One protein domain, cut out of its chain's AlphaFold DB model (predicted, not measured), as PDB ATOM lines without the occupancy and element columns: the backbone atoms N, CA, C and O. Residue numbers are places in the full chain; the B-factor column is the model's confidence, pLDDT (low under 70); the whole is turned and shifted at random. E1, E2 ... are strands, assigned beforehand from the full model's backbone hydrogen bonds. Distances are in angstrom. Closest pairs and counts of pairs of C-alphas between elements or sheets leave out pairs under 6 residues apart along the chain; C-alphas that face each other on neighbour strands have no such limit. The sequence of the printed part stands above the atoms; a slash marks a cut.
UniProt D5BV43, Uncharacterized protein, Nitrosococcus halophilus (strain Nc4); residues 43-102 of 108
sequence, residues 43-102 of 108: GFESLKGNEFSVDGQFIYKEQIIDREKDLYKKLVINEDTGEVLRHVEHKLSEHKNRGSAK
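This is residues 43 to 102 of the 108 residues of an uncharacterized protein of Nitrosococcus halophilus (strain Nc4) (UniProt D5BV43). Four long strands side by side make one slab, its E1 edge bent, with no named helix on it; residues 96 to 102 stick out as a free tail. The printed part has 60 residues, 34 of them in four named strands; its class is all strand, and E1 E2 E3 E4 make a meander, each strand the antiparallel neighbour of the one before. The whole spans 34 by 22 by 15 A and is only just loose, close to compact, with a radius of gyration of the C-alphas of 12.9 A.

Inner strands E2, residues 58 to 66, and E3, residues 71 to 78, form an antiparallel hairpin at 174 degrees; N 62 and O 75, 2.9 A apart, are within hydrogen-bond range. Edge strand E1, residues 44 to 52, forms a hairpin with E2 at 173 degrees, with N 47 and O 63 at 2.8 A. Edge strand E4, residues 84 to 91, forms one with E3 at 179 degrees, with N 74 and O 88 at 2.8 A. E1 and E4 are apart.

E1 begins at C-alpha 44 (150.058, 189.705, 178.397), bends by 56 degrees at residue 49 and measures 24.8 A. E2 measures 26.3 A, E3 23.6 A and E4 20.5 A, ending at C-alpha 91 (161.672, 182.308, 180.308).

The sheet is twisted, its C-alphas up to 5.0 A off its best plane. The printed part has no cut, and the three links are tight. Residues 96 to 102 have pLDDT under 70.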
ATOM      1  N   GLY A  43     147.098 187.695 180.663       72.25
ATOM      2  CA  GLY A  43     147.882 186.847 179.749       72.25
ATOM      3  C   GLY A  43     149.116 187.562 179.187       72.25
ATOM      4  O   GLY A  43     150.181 186.964 179.088       72.25
ATOM      5  N   PHE A  44     148.996 188.867 178.937       80.56
ATOM      6  CA  PHE A  44     150.058 189.705 178.397       80.56
ATOM      7  C   PHE A  44     150.093 191.060 179.115       80.56
ATOM      8  O   PHE A  44     149.057 191.697 179.321       80.56
ATOM      9  N   GLU A  45     151.281 191.516 179.490       84.38
ATOM     10  CA  GLU A  45     151.511 192.866 180.004       84.38
ATOM     11  C   GLU A  45     152.664 193.509 179.241       84.38
ATOM     12  O   GLU A  45     153.733 192.912 179.117       84.38
ATOM     13  N   SER A  46     152.462 194.742 178.782       85.69
ATOM     14  CA  SER A  46     153.521 195.561 178.205       85.69
ATOM     15  C   SER A  46     153.610 196.904 178.920       85.69
ATOM     16  O   SER A  46     152.607 197.514 179.301       85.69
ATOM     17  N   LEU A  47     154.827 197.368 179.135       84.94
ATOM     18  CA  LEU A  47     155.111 198.706 179.622       84.94
ATOM     19  C   LEU A  47     156.152 199.297 178.692       84.94
ATOM     20  O   LEU A  47     157.210 198.698 178.523       84.94
ATOM     21  N   LYS A  48     155.829 200.431 178.075       88.25
ATOM     22  CA  LYS A  48     156.712 201.126 177.143       88.25
ATOM     23  C   LYS A  48     156.698 202.621 177.420       88.25
ATOM     24  O   LYS A  48     155.643 203.173 177.733       88.25
ATOM     25  N   GLY A  49     157.843 203.265 177.269       86.31
ATOM     26  CA  GLY A  49     157.941 204.718 177.205       86.31
ATOM     27  C   GLY A  49     159.157 205.274 177.922       86.31
ATOM     28  O   GLY A  49     159.982 204.526 178.457       86.31
ATOM     29  N   ASN A  50     159.224 206.600 177.925       87.75
ATOM     30  CA  ASN A  50     160.394 207.334 178.373       87.75
ATOM     31  C   ASN A  50     160.205 207.717 179.844       87.75
ATOM     32  O   ASN A  50     159.145 208.194 180.269       87.75
ATOM     33  N   GLU A  51     161.232 207.477 180.647       86.25
ATOM     34  CA  GLU A  51     161.262 207.830 182.059       86.25
ATOM     35  C   GLU A  51     162.643 208.341 182.456       86.25
ATOM     36  O   GLU A  51     163.639 208.024 181.821       86.25
ATOM     37  N   PHE A  52     162.712 209.123 183.530       84.12
ATOM     38  CA  PHE A  52     163.996 209.406 184.157       84.12
ATOM     39  C   PHE A  52     164.402 208.223 185.039       84.12
ATOM     40  O   PHE A  52     163.579 207.678 185.789       84.12
ATOM     41  N   SER A  53     165.666 207.818 184.940       83.50
ATOM     42  CA  SER A  53     166.286 206.859 185.846       83.50
ATOM     43  C   SER A  53     166.385 207.448 187.260       83.50
ATOM     44  O   SER A  53     166.146 208.637 187.483       83.50
ATOM     45  N   VAL A  54     166.728 206.612 188.245       80.62
ATOM     46  CA  VAL A  54     166.941 207.084 189.626       80.62
ATOM     47  C   VAL A  54     168.103 208.081 189.690       80.62
ATOM     48  O   VAL A  54     168.041 209.028 190.469       80.62
ATOM     49  N   ASP A  55     169.092 207.908 188.815       82.50
ATOM     50  CA  ASP A  55     170.276 208.761 188.698       82.50
ATOM     51  C   ASP A  55     170.030 210.002 187.816       82.50
ATOM     52  O   ASP A  55     170.938 210.792 187.582       82.50
ATOM     53  N   GLY A  56     168.796 210.197 187.330       83.12
ATOM     54  CA  GLY A  56     168.389 211.373 186.555       83.12
ATOM     55  C   GLY A  56     168.653 211.293 185.050       83.12
ATOM     56  O   GLY A  56     168.450 212.285 184.359       83.12
ATOM     57  N   GLN A  57     169.059 210.135 184.523       84.06
ATOM     58  CA  GLN A  57     169.272 209.934 183.084       84.06
ATOM     59  C   GLN A  57     167.943 209.731 182.356       84.06
ATOM     60  O   GLN A  57     167.064 209.036 182.874       84.06
ATOM     61  N   PHE A  58     167.789 210.290 181.156       88.06
ATOM     62  CA  PHE A  58     166.592 210.067 180.350       88.06
ATOM     63  C   PHE A  58     166.693 208.718 179.630       88.06
ATOM     64  O   PHE A  58     167.597 208.478 178.834       88.06
ATOM     65  N   ILE A  59     165.788 207.797 179.960       90.19
ATOM     66  CA  ILE A  59     165.836 206.419 179.473       90.19
ATOM     67  C   ILE A  59     164.536 206.025 178.783       90.19
ATOM     68  O   ILE A  59     163.438 206.346 179.242       90.19
ATOM     69  N   TYR A  60     164.653 205.229 177.728       89.31
ATOM     70  CA  TYR A  60     163.548 204.458 177.189       89.31
ATOM     71  C   TYR A  60     163.498 203.106 177.869       89.31
ATOM     72  O   TYR A  60     164.509 202.416 178.024       89.31
ATOM     73  N   LYS A  61     162.298 202.701 178.268       91.38
ATOM     74  CA  LYS A  61     162.076 201.410 178.896       91.38
ATOM     75  C   LYS A  61     160.954 200.665 178.222       91.38
ATOM     76  O   LYS A  61     159.811 201.118 178.196       91.38
ATOM     77  N   GLU A  62     161.271 199.448 177.812       91.44
ATOM     78  CA  GLU A  62     160.318 198.464 177.337       91.44
ATOM     79  C   GLU A  62     160.375 197.218 178.222       91.44
ATOM     80  O   GLU A  62     161.431 196.658 178.512       91.44
ATOM     81  N   GLN A  63     159.213 196.769 178.673       90.75
ATOM     82  CA  GLN A  63     159.059 195.535 179.421       90.75
ATOM     83  C   GLN A  63     157.861 194.766 178.883       90.75
ATOM     84  O   GLN A  63     156.760 195.308 178.799       90.75
ATOM     85  N   ILE A  64     158.071 193.488 178.580       90.00
ATOM     86  CA  ILE A  64     157.049 192.568 178.093       90.00
ATOM     87  C   ILE A  64     157.006 191.357 179.022       90.00
ATOM     88  O   ILE A  64     158.028 190.738 179.322       90.00
ATOM     89  N   ILE A  65     155.805 191.027 179.481       87.81
ATOM     90  CA  ILE A  65     155.507 189.815 180.236       87.81
ATOM     91  C   ILE A  65     154.438 189.060 179.458       87.81
ATOM     92  O   ILE A  65     153.264 189.432 179.502       87.81
ATOM     93  N   ASP A  66     154.838 187.993 178.780       86.50
ATOM     94  CA  ASP A  66     153.928 187.107 178.065       86.50
ATOM     95  C   ASP A  66     153.806 185.787 178.835       86.50
ATOM     96  O   ASP A  66     154.729 184.976 178.898       86.50
ATOM     97  N   ARG A  67     152.652 185.588 179.477       83.12
ATOM     98  CA  ARG A  67     152.350 184.367 180.237       83.12
ATOM     99  C   ARG A  67     151.846 183.237 179.352       83.12
ATOM    100  O   ARG A  67     151.826 182.105 179.820       83.12
ATOM    101  N   GLU A  68     151.417 183.532 178.125       83.06
ATOM    102  CA  GLU A  68     151.010 182.514 177.153       83.06
ATOM    103  C   GLU A  68     152.249 181.854 176.536       83.06
ATOM    104  O   GLU A  68     152.268 180.636 176.378       83.06
ATOM    105  N   LYS A  69     153.300 182.638 176.267       85.38
ATOM    106  CA  LYS A  69     154.565 182.166 175.671       85.38
ATOM    107  C   LYS A  69     155.693 181.901 176.672       85.38
ATOM    108  O   LYS A  69     156.812 181.631 176.257       85.38
ATOM    109  N   ASP A  70     155.414 181.998 177.972       88.25
ATOM    110  CA  ASP A  70     156.411 181.883 179.046       88.25
ATOM    111  C   ASP A  70     157.637 182.790 178.826       88.25
ATOM    112  O   ASP A  70     158.771 182.367 179.016       88.25
ATOM    113  N   LEU A  71     157.426 184.048 178.428       87.62
ATOM    114  CA  LEU A  71     158.491 184.974 178.038       87.62
ATOM    115  C   LEU A  71     158.518 186.215 178.932       87.62
ATOM    116  O   LEU A  71     157.495 186.859 179.193       87.62
ATOM    117  N   TYR A  72     159.721 186.580 179.364       90.06
ATOM    118  CA  TYR A  72     160.018 187.864 179.973       90.06
ATOM    119  C   TYR A  72     161.082 188.595 179.161       90.06
ATOM    120  O   TYR A  72     162.202 188.104 179.026       90.06
ATOM    121  N   LYS A  73     160.748 189.803 178.703       92.56
ATOM    122  CA  LYS A  73     161.692 190.708 178.047       92.56
ATOM    123  C   LYS A  73     161.743 192.042 178.777       92.56
ATOM    124  O   LYS A  73     160.706 192.608 179.128       92.56
ATOM    125  N   LYS A  74     162.947 192.562 178.989       93.12
ATOM    126  CA  LYS A  74     163.174 193.919 179.486       93.12
ATOM    127  C   LYS A  74     164.323 194.564 178.726       93.12
ATOM    128  O   LYS A  74     165.426 194.027 178.712       93.12
ATOM    129  N   LEU A  75     164.052 195.734 178.172       93.25
ATOM    130  CA  LEU A  75     164.996 196.574 177.457       93.25
ATOM    131  C   LEU A  75     165.002 197.965 178.097       93.25
ATOM    132  O   LEU A  75     163.947 198.527 178.393       93.25
ATOM    133  N   VAL A  76     166.195 198.484 178.362       92.44
ATOM    134  CA  VAL A  76     166.428 199.844 178.846       92.44
ATOM    135  C   VAL A  76     167.523 200.455 177.989       92.44
ATOM    136  O   VAL A  76     168.597 199.864 177.871       92.44
ATOM    137  N   ILE A  77     167.233 201.612 177.411       91.38
ATOM    138  CA  ILE A  77     168.113 202.349 176.507       91.38
ATOM    139  C   ILE A  77     168.297 203.751 177.084       91.38
ATOM    140  O   ILE A  77     167.338 204.325 177.600       91.38
ATOM    141  N   ASN A  78     169.514 204.281 177.036       89.31
ATOM    142  CA  ASN A  78     169.764 205.697 177.270       89.31
ATOM    143  C   ASN A  78     169.321 206.474 176.024       89.31
ATOM    144  O   ASN A  78     169.855 206.236 174.948       89.31
ATOM    145  N   GLU A  79     168.342 207.365 176.149       86.12
ATOM    146  CA  GLU A  79     167.807 208.098 174.991       86.12
ATOM    147  C   GLU A  79     168.788 209.148 174.463       86.12
ATOM    148  O   GLU A  79     168.755 209.465 173.277       86.12
ATOM    149  N   ASP A  80     169.687 209.648 175.314       83.81
ATOM    150  CA  ASP A  80     170.658 210.670 174.923       83.81
ATOM    151  C   ASP A  80     171.808 210.068 174.095       83.81
ATOM    152  O   ASP A  80     172.310 210.705 173.170       83.81
ATOM    153  N   THR A  81     172.229 208.834 174.411       88.69
ATOM    154  CA  THR A  81     173.365 208.158 173.745       88.69
ATOM    155  C   THR A  81     172.955 207.022 172.808       88.69
ATOM    156  O   THR A  81     173.760 206.573 171.996       88.69
ATOM    157  N   GLY A  82     171.724 206.519 172.913       87.12
ATOM    158  CA  GLY A  82     171.263 205.310 172.224       87.12
ATOM    159  C   GLY A  82     171.825 204.004 172.802       87.12
ATOM    160  O   GLY A  82     171.559 202.925 172.269       87.12
ATOM    161  N   GLU A  83     172.597 204.062 173.889       91.12
ATOM    162  CA  GLU A  83     173.253 202.888 174.462       91.12
ATOM    163  C   GLU A  83     172.268 201.981 175.203       91.12
ATOM    164  O   GLU A  83     171.431 202.420 176.000       91.12
ATOM    165  N   VAL A  84     172.405 200.672 174.996       92.81
ATOM    166  CA  VAL A  84     171.595 199.671 175.696       92.81
ATOM    167  C   VAL A  84     172.139 199.470 177.109       92.81
ATOM    168  O   VAL A  84     173.050 198.678 177.340       92.81
ATOM    169  N   LEU A  85     171.528 200.146 178.082       90.19
ATOM    170  CA  LEU A  85     171.876 200.023 179.502       90.19
ATOM    171  C   LEU A  85     171.524 198.646 180.074       90.19
ATOM    172  O   LEU A  85     172.164 198.157 181.006       90.19
ATOM    173  N   ARG A  86     170.452 198.024 179.569       91.00
ATOM    174  CA  ARG A  86     170.035 196.693 180.020       91.00
ATOM    175  C   ARG A  86     169.192 195.982 178.979       91.00
ATOM    176  O   ARG A  86     168.130 196.472 178.610       91.00
ATOM    177  N   HIS A  87     169.582 194.760 178.644       93.69
ATOM    178  CA  HIS A  87     168.780 193.845 177.844       93.69
ATOM    179  C   HIS A  87     168.677 192.495 178.557       93.69
ATOM    180  O   HIS A  87     169.682 191.915 178.957       93.69
ATOM    181  N   VAL A  88     167.451 192.034 178.793       92.00
ATOM    182  CA  VAL A  88     167.163 190.760 179.454       92.00
ATOM    183  C   VAL A  88     166.059 190.058 178.682       92.00
ATOM    184  O   VAL A  88     164.982 190.630 178.512       92.00
ATOM    185  N   GLU A  89     166.308 188.813 178.294       92.44
ATOM    186  CA  GLU A  89     165.341 187.945 177.631       92.44
ATOM    187  C   GLU A  89     165.483 186.524 178.181       92.44
ATOM    188  O   GLU A  89     166.491 185.862 177.960       92.44
ATOM    189  N   HIS A  90     164.493 186.077 178.956       89.50
ATOM    190  CA  HIS A  90     164.483 184.737 179.551       89.50
ATOM    191  C   HIS A  90     163.062 184.204 179.669       89.50
ATOM    192  O   HIS A  90     162.077 184.940 179.536       89.50
ATOM    193  N   LYS A  91     162.958 182.916 180.000       89.19
ATOM    194  CA  LYS A  91     161.672 182.308 180.308       89.19
ATOM    195  C   LYS A  91     161.051 182.962 181.540       89.19
ATOM    196  O   LYS A  91     161.703 183.171 182.566       89.19
ATOM    197  N   LEU A  92     159.759 183.265 181.472       84.94
ATOM    198  CA  LEU A  92     159.026 183.857 182.588       84.94
ATOM    199  C   LEU A  92     158.968 182.904 183.793       84.94
ATOM    200  O   LEU A  92     158.959 183.349 184.944       84.94
ATOM    201  N   SER A  93     158.971 181.597 183.542       80.75
ATOM    202  CA  SER A  93     159.039 180.541 184.547       80.75
ATOM    203  C   SER A  93     160.326 180.577 185.372       80.75
ATOM    204  O   SER A  93     160.261 180.331 186.579       80.75
ATOM    205  N   GLU A  94     161.449 180.964 184.768       81.62
ATOM    206  CA  GLU A  94     162.749 181.173 185.426       81.62
ATOM    207  C   GLU A  94     162.801 182.507 186.186       81.62
ATOM    208  O   GLU A  94     163.633 182.717 187.069       81.62
ATOM    209  N   HIS A  95     161.852 183.403 185.905       73.69
ATOM    210  CA  HIS A  95     161.695 184.676 186.598       73.69
ATOM    211  C   HIS A  95     160.819 184.585 187.865       73.69
ATOM    212  O   HIS A  95     160.299 185.588 188.363       73.69
ATOM    213  N   LYS A  96     160.653 183.373 188.413       62.44
ATOM    214  CA  LYS A  96     160.046 183.105 189.729       62.44
ATOM    215  C   LYS A  96     161.095 183.266 190.844       62.44
ATOM    216  O   LYS A  96     162.291 183.193 190.595       62.44
ATOM    217  N   ASN A  97     160.654 183.510 192.080       56.97
ATOM    218  CA  ASN A  97     161.504 183.626 193.284       56.97
ATOM    219  C   ASN A  97     162.589 184.728 193.270       56.97
ATOM    220  O   ASN A  97     163.444 184.747 194.149       56.97
ATOM    221  N   ARG A  98     162.556 185.677 192.325       58.22
ATOM    222  CA  ARG A  98     163.430 186.864 192.331       58.22
ATOM    223  C   ARG A  98     162.679 188.088 192.875       58.22
ATOM    224  O   ARG A  98     161.551 188.368 192.467       58.22
ATOM    225  N   GLY A  99     163.306 188.831 193.790       60.19
ATOM    226  CA  GLY A  99     162.759 190.070 194.364       60.19
ATOM    227  C   GLY A  99     161.458 189.878 195.160       60.19
ATOM    228  O   GLY A  99     161.309 188.923 195.914       60.19
ATOM    229  N   SER A 100     160.485 190.784 194.989       48.28
ATOM    230  CA  SER A 100     159.204 190.794 195.724       48.28
ATOM    231  C   SER A 100     158.232 189.663 195.350       48.28
ATOM    232  O   SER A 100     157.051 189.726 195.710       48.28
ATOM    233  N   ALA A 101     158.682 188.651 194.605       60.12
ATOM    234  CA  ALA A 101     157.933 187.437 194.316       60.12
ATOM    235  C   ALA A 101     157.808 186.593 195.594       60.12
ATOM    236  O   ALA A 101     158.434 185.548 195.733       60.12
ATOM    237  N   LYS A 102     157.014 187.079 196.558       55.91
ATOM    238  CA  LYS A 102     156.780 186.402 197.834       55.91
ATOM    239  C   LYS A 102     156.220 185.008 197.562       55.91
ATOM    240  O   LYS A 102     155.135 184.870 196.988       55.91
TER     241      LYS A 102